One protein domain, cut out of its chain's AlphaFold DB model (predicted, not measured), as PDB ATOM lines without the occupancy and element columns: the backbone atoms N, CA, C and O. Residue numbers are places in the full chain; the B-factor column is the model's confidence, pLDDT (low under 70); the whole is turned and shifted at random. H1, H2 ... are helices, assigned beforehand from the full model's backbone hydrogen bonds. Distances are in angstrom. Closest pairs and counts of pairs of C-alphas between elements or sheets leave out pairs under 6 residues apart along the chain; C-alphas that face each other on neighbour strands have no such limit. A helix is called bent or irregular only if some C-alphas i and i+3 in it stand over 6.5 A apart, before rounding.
ATOM      1  N   SER A   4     -26.350  31.651 -92.671       93.06
ATOM      2  CA  SER A   4     -27.461  32.609 -92.713       93.06
ATOM      3  C   SER A   4     -28.584  32.220 -91.744       93.06
ATOM      4  O   SER A   4     -29.147  33.076 -91.059       93.06
ATOM      5  N   LYS A   5     -28.848  30.914 -91.607       95.19
ATOM      6  CA  LYS A   5     -29.835  30.378 -90.661       95.19
ATOM      7  C   LYS A   5     -29.382  30.545 -89.218       95.19
ATOM      8  O   LYS A   5     -30.204  30.894 -88.377       95.19
ATOM      9  N   ILE A   6     -28.094  30.336 -88.936       95.88
ATOM     10  CA  ILE A   6     -27.529  30.549 -87.595       95.88
ATOM     11  C   ILE A   6     -27.685  32.016 -87.194       95.88
ATOM     12  O   ILE A   6     -28.213  32.302 -86.125       95.88
ATOM     13  N   LEU A   7     -27.293  32.947 -88.070       96.69
ATOM     14  CA  LEU A   7     -27.425  34.383 -87.813       96.69
ATOM     15  C   LEU A   7     -28.884  34.786 -87.581       96.69
ATOM     16  O   LEU A   7     -29.172  35.499 -86.626       96.69
ATOM     17  N   SER A   8     -29.807  34.289 -88.408       97.06
ATOM     18  CA  SER A   8     -31.242  34.545 -88.243       97.06
ATOM     19  C   SER A   8     -31.763  34.069 -86.880       97.06
ATOM     20  O   SER A   8     -32.443  34.817 -86.183       97.06
ATOM     21  N   LYS A   9     -31.374  32.861 -86.443       97.94
ATOM     22  CA  LYS A   9     -31.723  32.335 -85.115       97.94
ATOM     23  C   LYS A   9     -31.147  33.178 -83.976       97.94
ATOM     24  O   LYS A   9     -31.869  33.499 -83.039       97.94
ATOM     25  N   LEU A  10     -29.863  33.533 -84.053       97.44
ATOM     26  CA  LEU A  10     -29.164  34.299 -83.013       97.44
ATOM     27  C   LEU A  10     -29.685  35.737 -82.865       97.44
ATOM     28  O   LEU A  10     -29.619  36.304 -81.777       97.44
ATOM     29  N   MET A  11     -30.202  36.316 -83.949       96.50
ATOM     30  CA  MET A  11     -30.794  37.659 -83.978       96.50
ATOM     31  C   MET A  11     -32.317  37.660 -83.745       96.50
ATOM     32  O   MET A  11     -32.968  38.689 -83.921       96.50
ATOM     33  N   SER A  12     -32.902  36.513 -83.394       96.25
ATOM     34  CA  SER A  12     -34.332  36.394 -83.105       96.25
ATOM     35  C   SER A  12     -34.684  36.976 -81.734       96.25
ATOM     36  O   SER A  12     -33.896  36.904 -80.797       96.25
ATOM     37  N   SER A  13     -35.910  37.477 -81.581       92.75
ATOM     38  CA  SER A  13     -36.482  37.815 -80.271       92.75
ATOM     39  C   SER A  13     -37.049  36.602 -79.519       92.75
ATOM     40  O   SER A  13     -37.446  36.723 -78.363       92.75
ATOM     41  N   ASP A  14     -37.139  35.440 -80.172       95.19
ATOM     42  CA  ASP A  14     -37.578  34.178 -79.570       95.19
ATOM     43  C   ASP A  14     -36.397  33.491 -78.866       95.19
ATOM     44  O   ASP A  14     -35.428  33.077 -79.510       95.19
ATOM     45  N   SER A  15     -36.494  33.332 -77.543       95.75
ATOM     46  CA  SER A  15     -35.440  32.736 -76.719       95.75
ATOM     47  C   SER A  15     -35.099  31.300 -77.119       95.75
ATOM     48  O   SER A  15     -33.934  30.916 -77.058       95.75
ATOM     49  N   HIS A  16     -36.069  30.506 -77.575       95.75
ATOM     50  CA  HIS A  16     -35.816  29.138 -78.023       95.75
ATOM     51  C   HIS A  16     -35.010  29.120 -79.330       95.75
ATOM     52  O   HIS A  16     -34.109  28.292 -79.502       95.75
ATOM     53  N   LEU A  17     -35.278  30.062 -80.242       97.25
ATOM     54  CA  LEU A  17     -34.474  30.218 -81.457       97.25
ATOM     55  C   LEU A  17     -33.055  30.685 -81.133       97.25
ATOM     56  O   LEU A  17     -32.110  30.111 -81.673       97.25
ATOM     57  N   VAL A  18     -32.884  31.642 -80.217       97.81
ATOM     58  CA  VAL A  18     -31.547  32.091 -79.795       97.81
ATOM     59  C   VAL A  18     -30.777  30.971 -79.096       97.81
ATOM     60  O   VAL A  18     -29.588  30.783 -79.360       97.81
ATOM     61  N   TRP A  19     -31.440  30.170 -78.259       97.06
ATOM     62  CA  TRP A  19     -30.863  28.969 -77.649       97.06
ATOM     63  C   TRP A  19     -30.386  27.961 -78.692       97.06
ATOM     64  O   TRP A  19     -29.224  27.548 -78.661       97.06
ATOM     65  N   SER A  20     -31.241  27.616 -79.658       97.12
ATOM     66  CA  SER A  20     -30.868  26.714 -80.752       97.12
ATOM     67  C   SER A  20     -29.720  27.291 -81.584       97.12
ATOM     68  O   SER A  20     -28.772  26.572 -81.882       97.12
ATOM     69  N   GLY A  21     -29.761  28.585 -81.914       97.69
ATOM     70  CA  GLY A  21     -28.699  29.276 -82.648       97.69
ATOM     71  C   GLY A  21     -27.370  29.310 -81.890       97.69
ATOM     72  O   GLY A  21     -26.303  29.211 -82.494       97.69
ATOM     73  N   SER A  22     -27.419  29.405 -80.560       97.31
ATOM     74  CA  SER A  22     -26.228  29.387 -79.708       97.31
ATOM     75  C   SER A  22     -25.553  28.020 -79.747       97.31
ATOM     76  O   SER A  22     -24.337  27.948 -79.912       97.31
ATOM     77  N   TRP A  23     -26.326  26.933 -79.669       96.50
ATOM     78  CA  TRP A  23     -25.794  25.580 -79.858       96.50
ATOM     79  C   TRP A  23     -25.276  25.342 -81.268       96.50
ATOM     80  O   TRP A  23     -24.203  24.767 -81.428       96.50
ATOM     81  N   ASP A  24     -25.996  25.828 -82.276       97.31
ATOM     82  CA  ASP A  24     -25.566  25.767 -83.668       97.31
ATOM     83  C   ASP A  24     -24.177  26.404 -83.848       97.31
ATOM     84  O   ASP A  24     -23.290  25.804 -84.450       97.31
ATOM     85  N   LEU A  25     -23.962  27.590 -83.269       96.94
ATOM     86  CA  LEU A  25     -22.675  28.287 -83.257       96.94
ATOM     87  C   LEU A  25     -21.595  27.526 -82.473       96.94
ATOM     88  O   LEU A  25     -20.463  27.392 -82.944       96.94
ATOM     89  N   ILE A  26     -21.920  27.046 -81.268       96.31
ATOM     90  CA  ILE A  26     -20.990  26.281 -80.425       96.31
ATOM     91  C   ILE A  26     -20.518  25.032 -81.174       96.31
ATOM     92  O   ILE A  26     -19.332  24.719 -81.124       96.31
ATOM     93  N   ASN A  27     -21.404  24.371 -81.914       95.50
ATOM     94  CA  ASN A  27     -21.124  23.104 -82.580       95.50
ATOM     95  C   ASN A  27     -20.525  23.248 -83.989       95.50
ATOM     96  O   ASN A  27     -20.242  22.232 -84.626       95.50
ATOM     97  N   LEU A  28     -20.304  24.475 -84.480       95.81
ATOM     98  CA  LEU A  28     -19.612  24.695 -85.752       95.81
ATOM     99  C   LEU A  28     -18.228  24.044 -85.748       95.81
ATOM    100  O   LEU A  28     -17.495  24.141 -84.767       95.81
ATOM    101  N   SER A  29     -17.838  23.449 -86.876       95.62
ATOM    102  CA  SER A  29     -16.472  22.959 -87.059       95.62
ATOM    103  C   SER A  29     -15.463  24.114 -87.082       95.62
ATOM    104  O   SER A  29     -15.812  25.262 -87.384       95.62
ATOM    105  N   LYS A  30     -14.178  23.814 -86.854       94.38
ATOM    106  CA  LYS A  30     -13.081  24.786 -87.004       94.38
ATOM    107  C   LYS A  30     -13.088  25.462 -88.378       94.38
ATOM    108  O   LYS A  30     -12.784  26.650 -88.478       94.38
ATOM    109  N   LYS A  31     -13.449  24.719 -89.428       94.19
ATOM    110  CA  LYS A  31     -13.577  25.252 -90.788       94.19
ATOM    111  C   LYS A  31     -14.762  26.211 -90.896       94.19
ATOM    112  O   LYS A  31     -14.591  27.320 -91.390       94.19
ATOM    113  N   ASP A  32     -15.938  25.819 -90.418       94.56
ATOM    114  CA  ASP A  32     -17.154  26.620 -90.597       94.56
ATOM    115  C   ASP A  32     -17.123  27.917 -89.779       94.56
ATOM    116  O   ASP A  32     -17.502  28.974 -90.285       94.56
ATOM    117  N   ILE A  33     -16.616  27.873 -88.540       93.94
ATOM    118  CA  ILE A  33     -16.539  29.067 -87.686       93.94
ATOM    119  C   ILE A  33     -15.567  30.120 -88.233       93.94
ATOM    120  O   ILE A  33     -15.757  31.309 -87.997       93.94
ATOM    121  N   SER A  34     -14.558  29.708 -89.010       90.94
ATOM    122  CA  SER A  34     -13.631  30.642 -89.665       90.94
ATOM    123  C   SER A  34     -14.312  31.527 -90.715       90.94
ATOM    124  O   SER A  34     -13.806  32.599 -91.032       90.94
ATOM    125  N   GLY A  35     -15.478  31.107 -91.221       91.75
ATOM    126  CA  GLY A  35     -16.314  31.887 -92.132       91.75
ATOM    127  C   GLY A  35     -17.360  32.761 -91.437       91.75
ATOM    128  O   GLY A  35     -18.204  33.337 -92.123       91.75
ATOM    129  N   PHE A  36     -17.367  32.845 -90.100       94.69
ATOM    130  CA  PHE A  36     -18.332  33.679 -89.385       94.69
ATOM    131  C   PHE A  36     -18.057  35.174 -89.653       94.69
ATOM    132  O   PHE A  36     -16.916  35.622 -89.512       94.69
ATOM    133  N   PRO A  37     -19.068  35.977 -90.037       94.94
ATOM    134  CA  PRO A  37     -18.854  37.373 -90.407       94.94
ATOM    135  C   PRO A  37     -18.529  38.233 -89.180       94.94
ATOM    136  O   PRO A  37     -19.417  38.579 -88.402       94.94
ATOM    137  N   LEU A  38     -17.259  38.629 -89.040       95.12
ATOM    138  CA  LEU A  38     -16.777  39.422 -87.898       95.12
ATOM    139  C   LEU A  38     -17.569  40.723 -87.696       95.12
ATOM    140  O   LEU A  38     -17.875  41.089 -86.567       95.12
ATOM    141  N   SER A  39     -17.988  41.378 -88.784       96.12
ATOM    142  CA  SER A  39     -18.782  42.615 -88.739       96.12
ATOM    143  C   SER A  39     -20.168  42.457 -88.105       96.12
ATOM    144  O   SER A  39     -20.806  43.460 -87.801       96.12
ATOM    145  N   LYS A  40     -20.650  41.223 -87.917       96.56
ATOM    146  CA  LYS A  40     -21.935  40.917 -87.273       96.56
ATOM    147  C   LYS A  40     -21.804  40.505 -85.812       96.56
ATOM    148  O   LYS A  40     -22.826  40.391 -85.143       96.56
ATOM    149  N   ILE A  41     -20.587  40.284 -85.310       97.12
ATOM    150  CA  ILE A  41     -20.369  39.829 -83.933       97.12
ATOM    151  C   ILE A  41     -20.994  40.784 -82.902       97.12
ATOM    152  O   ILE A  41     -21.733  40.279 -82.055       97.12
ATOM    153  N   PRO A  42     -20.811  42.120 -82.980       97.06
ATOM    154  CA  PRO A  42     -21.407  43.031 -82.002       97.06
ATOM    155  C   PRO A  42     -22.936  42.925 -81.937       97.06
ATOM    156  O   PRO A  42     -23.501  42.773 -80.854       97.06
ATOM    157  N   ASP A  43     -23.602  42.929 -83.095       96.94
ATOM    158  CA  ASP A  43     -25.065  42.829 -83.192       96.94
ATOM    159  C   ASP A  43     -25.578  41.502 -82.613       96.94
ATOM    160  O   ASP A  43     -26.543  41.469 -81.849       96.94
ATOM    161  N   VAL A  44     -24.897  40.401 -82.943       97.31
ATOM    162  CA  VAL A  44     -25.234  39.059 -82.459       97.31
ATOM    163  C   VAL A  44     -25.045  38.953 -80.946       97.31
ATOM    164  O   VAL A  44     -25.933  38.454 -80.258       97.31
ATOM    165  N   CYS A  45     -23.925  39.441 -80.408       97.06
ATOM    166  CA  CYS A  45     -23.671  39.437 -78.968       97.06
ATOM    167  C   CYS A  45     -24.732  40.242 -78.209       97.06
ATOM    168  O   CYS A  45     -25.267  39.746 -77.218       97.06
ATOM    169  N   ASN A  46     -25.086  41.433 -78.703       95.94
ATOM    170  CA  ASN A  46     -26.139  42.262 -78.116       95.94
ATOM    171  C   ASN A  46     -27.497  41.545 -78.127       95.94
ATOM    172  O   ASN A  46     -28.196  41.544 -77.115       95.94
ATOM    173  N   SER A  47     -27.846  40.889 -79.239       95.69
ATOM    174  CA  SER A  47     -29.083  40.109 -79.355       95.69
ATOM    175  C   SER A  47     -29.138  38.970 -78.334       95.69
ATOM    176  O   SER A  47     -30.102  38.860 -77.579       95.69
ATOM    177  N   ILE A  48     -28.073  38.164 -78.238       95.81
ATOM    178  CA  ILE A  48     -27.995  37.050 -77.281       95.81
ATOM    179  C   ILE A  48     -28.113  37.557 -75.836       95.81
ATOM    180  O   ILE A  48     -28.800  36.950 -75.016       95.81
ATOM    181  N   GLN A  49     -27.451  38.670 -75.508       93.44
ATOM    182  CA  GLN A  49     -27.464  39.246 -74.160       93.44
ATOM    183  C   GLN A  49     -28.808  39.884 -73.780       93.44
ATOM    184  O   GLN A  49     -29.112  39.970 -72.590       93.44
ATOM    185  N   ALA A  50     -29.614  40.307 -74.757       93.81
ATOM    186  CA  ALA A  50     -30.946  40.868 -74.530       93.81
ATOM    187  C   ALA A  50     -32.011  39.803 -74.204       93.81
ATOM    188  O   ALA A  50     -33.095  40.146 -73.726       93.81
ATOM    189  N   VAL A  51     -31.728  38.515 -74.436       93.94
ATOM    190  CA  VAL A  51     -32.671  37.429 -74.154       93.94
ATOM    191  C   VAL A  51     -32.875  37.259 -72.649       93.94
ATOM    192  O   VAL A  51     -31.955  36.923 -71.901       93.94
ATOM    193  N   ASN A  52     -34.121  37.407 -72.201       91.88
ATOM    194  CA  ASN A  52     -34.509  37.158 -70.815       91.88
ATOM    195  C   ASN A  52     -34.845  35.671 -70.580       91.88
ATOM    196  O   ASN A  52     -36.004  35.309 -70.396       91.88
ATOM    197  N   ASP A  53     -33.826  34.811 -70.608       92.31
ATOM    198  CA  ASP A  53     -33.950  33.373 -70.325       92.31
ATOM    199  C   ASP A  53     -32.830  32.898 -69.374       92.31
ATOM    200  O   ASP A  53     -31.714  32.578 -69.802       92.31
ATOM    201  N   PRO A  54     -33.093  32.851 -68.054       91.44
ATOM    202  CA  PRO A  54     -32.088  32.459 -67.071       91.44
ATOM    203  C   PRO A  54     -31.726  30.969 -67.138       91.44
ATOM    204  O   PRO A  54     -30.611  30.609 -66.755       91.44
ATOM    205  N   THR A  55     -32.616  30.113 -67.647       92.06
ATOM    206  CA  THR A  55     -32.434  28.653 -67.688       92.06
ATOM    207  C   THR A  55     -31.256  28.266 -68.576       92.06
ATOM    208  O   THR A  55     -30.485  27.365 -68.245       92.06
ATOM    209  N   ASN A  56     -31.061  28.994 -69.677       93.00
ATOM    210  CA  ASN A  56     -30.021  28.711 -70.664       93.00
ATOM    211  C   ASN A  56     -28.840  29.689 -70.628       93.00
ATOM    212  O   ASN A  56     -27.975  29.661 -71.506       93.00
ATOM    213  N   LYS A  57     -28.737  30.512 -69.577       92.31
ATOM    214  CA  LYS A  57     -27.720  31.567 -69.433       92.31
ATOM    215  C   LYS A  57     -26.285  31.106 -69.706       92.31
ATOM    216  O   LYS A  57     -25.494  31.859 -70.271       92.31
ATOM    217  N   ASN A  58     -25.927  29.883 -69.315       92.19
ATOM    218  CA  ASN A  58     -24.576  29.353 -69.532       92.19
ATOM    219  C   ASN A  58     -24.281  29.052 -71.011       92.19
ATOM    220  O   ASN A  58     -23.148  29.242 -71.446       92.19
ATOM    221  N   VAL A  59     -25.289  28.641 -71.787       94.69
ATOM    222  CA  VAL A  59     -25.160  28.431 -73.239       94.69
ATOM    223  C   VAL A  59     -24.921  29.772 -73.932       94.69
ATOM    224  O   VAL A  59     -23.970  29.908 -74.699       94.69
ATOM    225  N   TYR A  60     -25.708  30.793 -73.579       95.75
ATOM    226  CA  TYR A  60     -25.559  32.154 -74.107       95.75
ATOM    227  C   TYR A  60     -24.186  32.751 -73.793       95.75
ATOM    228  O   TYR A  60     -23.513  33.272 -74.680       95.75
ATOM    229  N   LYS A  61     -23.720  32.614 -72.545       94.88
ATOM    230  CA  LYS A  61     -22.381  33.064 -72.141       94.88
ATOM    231  C   LYS A  61     -21.273  32.388 -72.944       94.88
ATOM    232  O   LYS A  61     -20.328  33.062 -73.338       94.88
ATOM    233  N   LEU A  62     -21.381  31.080 -73.183       95.75
ATOM    234  CA  LEU A  62     -20.387  30.347 -73.961       95.75
ATOM    235  C   LEU A  62     -20.367  30.799 -75.425       95.75
ATOM    236  O   LEU A  62     -19.292  31.051 -75.963       95.75
ATOM    237  N   ALA A  63     -21.541  30.944 -76.045       96.75
ATOM    238  CA  ALA A  63     -21.671  31.455 -77.407       96.75
ATOM    239  C   ALA A  63     -21.023  32.842 -77.549       96.75
ATOM    240  O   ALA A  63     -20.168  33.038 -78.411       96.75
ATOM    241  N   VAL A  64     -21.348  33.773 -76.647       96.56
ATOM    242  CA  VAL A  64     -20.762  35.123 -76.620       96.56
ATOM    243  C   VAL A  64     -19.247  35.084 -76.390       96.56
ATOM    244  O   VAL A  64     -18.510  35.782 -77.080       96.56
ATOM    245  N   ALA A  65     -18.751  34.243 -75.478       95.88
ATOM    246  CA  ALA A  65     -17.312  34.102 -75.239       95.88
ATOM    247  C   ALA A  65     -16.561  33.606 -76.488       95.88
ATOM    248  O   ALA A  65     -15.480  34.101 -76.802       95.88
ATOM    249  N   ILE A  66     -17.141  32.657 -77.231       96.56
ATOM    250  CA  ILE A  66     -16.580  32.171 -78.498       96.56
ATOM    251  C   ILE A  66     -16.536  33.292 -79.545       96.56
ATOM    252  O   ILE A  66     -15.521  33.433 -80.226       96.56
ATOM    253  N   LEU A  67     -17.596  34.097 -79.660       96.75
ATOM    254  CA  LEU A  67     -17.641  35.216 -80.605       96.75
ATOM    255  C   LEU A  67     -16.638  36.314 -80.248       96.75
ATOM    256  O   LEU A  67     -15.914  36.766 -81.128       96.75
ATOM    257  N   HIS A  68     -16.520  36.692 -78.974       95.69
ATOM    258  CA  HIS A  68     -15.513  37.669 -78.549       95.69
ATOM    259  C   HIS A  68     -14.090  37.177 -78.788       95.69
ATOM    260  O   HIS A  68     -13.249  37.946 -79.246       95.69
ATOM    261  N   ASN A  69     -13.816  35.894 -78.538       95.69
ATOM    262  CA  ASN A  69     -12.523  35.314 -78.884       95.69
ATOM    263  C   ASN A  69     -12.232  35.474 -80.381       95.69
ATOM    264  O   ASN A  69     -11.144  35.903 -80.753       95.69
ATOM    265  N   LEU A  70     -13.217  35.175 -81.232       95.00
ATOM    266  CA  LEU A  70     -13.077  35.297 -82.678       95.00
ATOM    267  C   LEU A  70     -12.833  36.751 -83.115       95.00
ATOM    268  O   LEU A  70     -11.916  37.004 -83.892       95.00
ATOM    269  N   GLU A  71     -13.608  37.697 -82.583       95.44
ATOM    270  CA  GLU A  71     -13.474  39.138 -82.835       95.44
ATOM    271  C   GLU A  71     -12.093  39.677 -82.433       95.44
ATOM    272  O   GLU A  71     -11.501  40.476 -83.153       95.44
ATOM    273  N   GLN A  72     -11.554  39.206 -81.307       94.62
ATOM    274  CA  GLN A  72     -10.266  39.644 -80.762       94.62
ATOM    275  C   GLN A  72      -9.066  38.866 -81.325       94.62
ATOM    276  O   GLN A  72      -7.928  39.118 -80.926       94.62
ATOM    277  N   GLY A  73      -9.287  37.889 -82.211       93.75
ATOM    278  CA  GLY A  73      -8.232  36.992 -82.693       93.75
ATOM    279  C   GLY A  73      -7.655  36.069 -81.608       93.75
ATOM    280  O   GLY A  73      -6.580  35.493 -81.781       93.75
ATOM    281  N   ILE A  74      -8.355  35.910 -80.484       95.25
ATOM    282  CA  ILE A  74      -8.001  34.983 -79.411       95.25
ATOM    283  C   ILE A  74      -8.467  33.579 -79.801       95.25
ATOM    284  O   ILE A  74      -9.545  33.363 -80.354       95.25
ATOM    285  N   CYS A  75      -7.650  32.574 -79.498       94.25
ATOM    286  CA  CYS A  75      -8.010  31.197 -79.805       94.25
ATOM    287  C   CYS A  75      -9.259  30.757 -79.025       94.25
ATOM    288  O   CYS A  75      -9.287  30.870 -77.801       94.25
TER     289      CYS A  75
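AT A GLANCE: This is residues 4 to 75 of the 142 residues of an uncharacterized protein of Vibrio sp. (strain N418) (UniProt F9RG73). A helical hairpin, H4 and H5 side by side, makes one side of a small cluster of helices; H2 crosses H5 on the other side, and short H1 joins H2 to H4, closing a ring of contacts. H3, a single short turn on the way from H2 to H4, touches no helix. The 72 printed residues hold five named helices, H1 to H5 in chain order, and no named strand: the class is all helix. The whole is compact, with a radius of gyration of the C-alphas of 11.1 A, and spans 29 by 21 by 20 A.

HOW THE PARTS SIT: H1, residues 4 to 10, touches H2, residues 15 to 26, at a steep tilt of 57 degrees; their closest C-alphas, Leu 10 and Val 18, are 4.6 A apart. H3, residues 30 to 33, is close to H2 but not clearly touching, C-alphas 25 and 33 being closest at 7.6 A. H4, residues 38 to 50, touches H1 with residues 44 to 48 alone, closest at C-alphas 44 and 10, 6.2 A. H5, residues 57 to 71, forms a hairpin with H4 at a shallow tilt of 19 degrees, closest at C-alphas 64 and 45, 5.7 A. H5 also touches H2 at a steep tilt of 47 degrees, closest at C-alphas 63 and 22, 5.5 A. H1 and H5 are apart. Every O i to N i+4 pair is within hydrogen-bond range in H1, H2 and H5, and 7 of 9 in H4; H3 is too short for one.

IN THESE COORDINATES: H1 begins at C-alpha 4 (-27.461, 32.609, -92.713) and is 10.0 A long; H2 is 16.3 A and H3 5.5 A. H4, 19.5 A, is irregular: C-alphas 39 and 42 are 7.2 A apart. H5, 21.0 A, ends at C-alpha 71 (-13.474, 39.138, -82.835).

THE WHOLE: The two farthest C-alphas, Lys 31 and Asn 52, are 31.3 A apart. The printed part has no cut, no link is long, and no printed residue is under pLDDT 70.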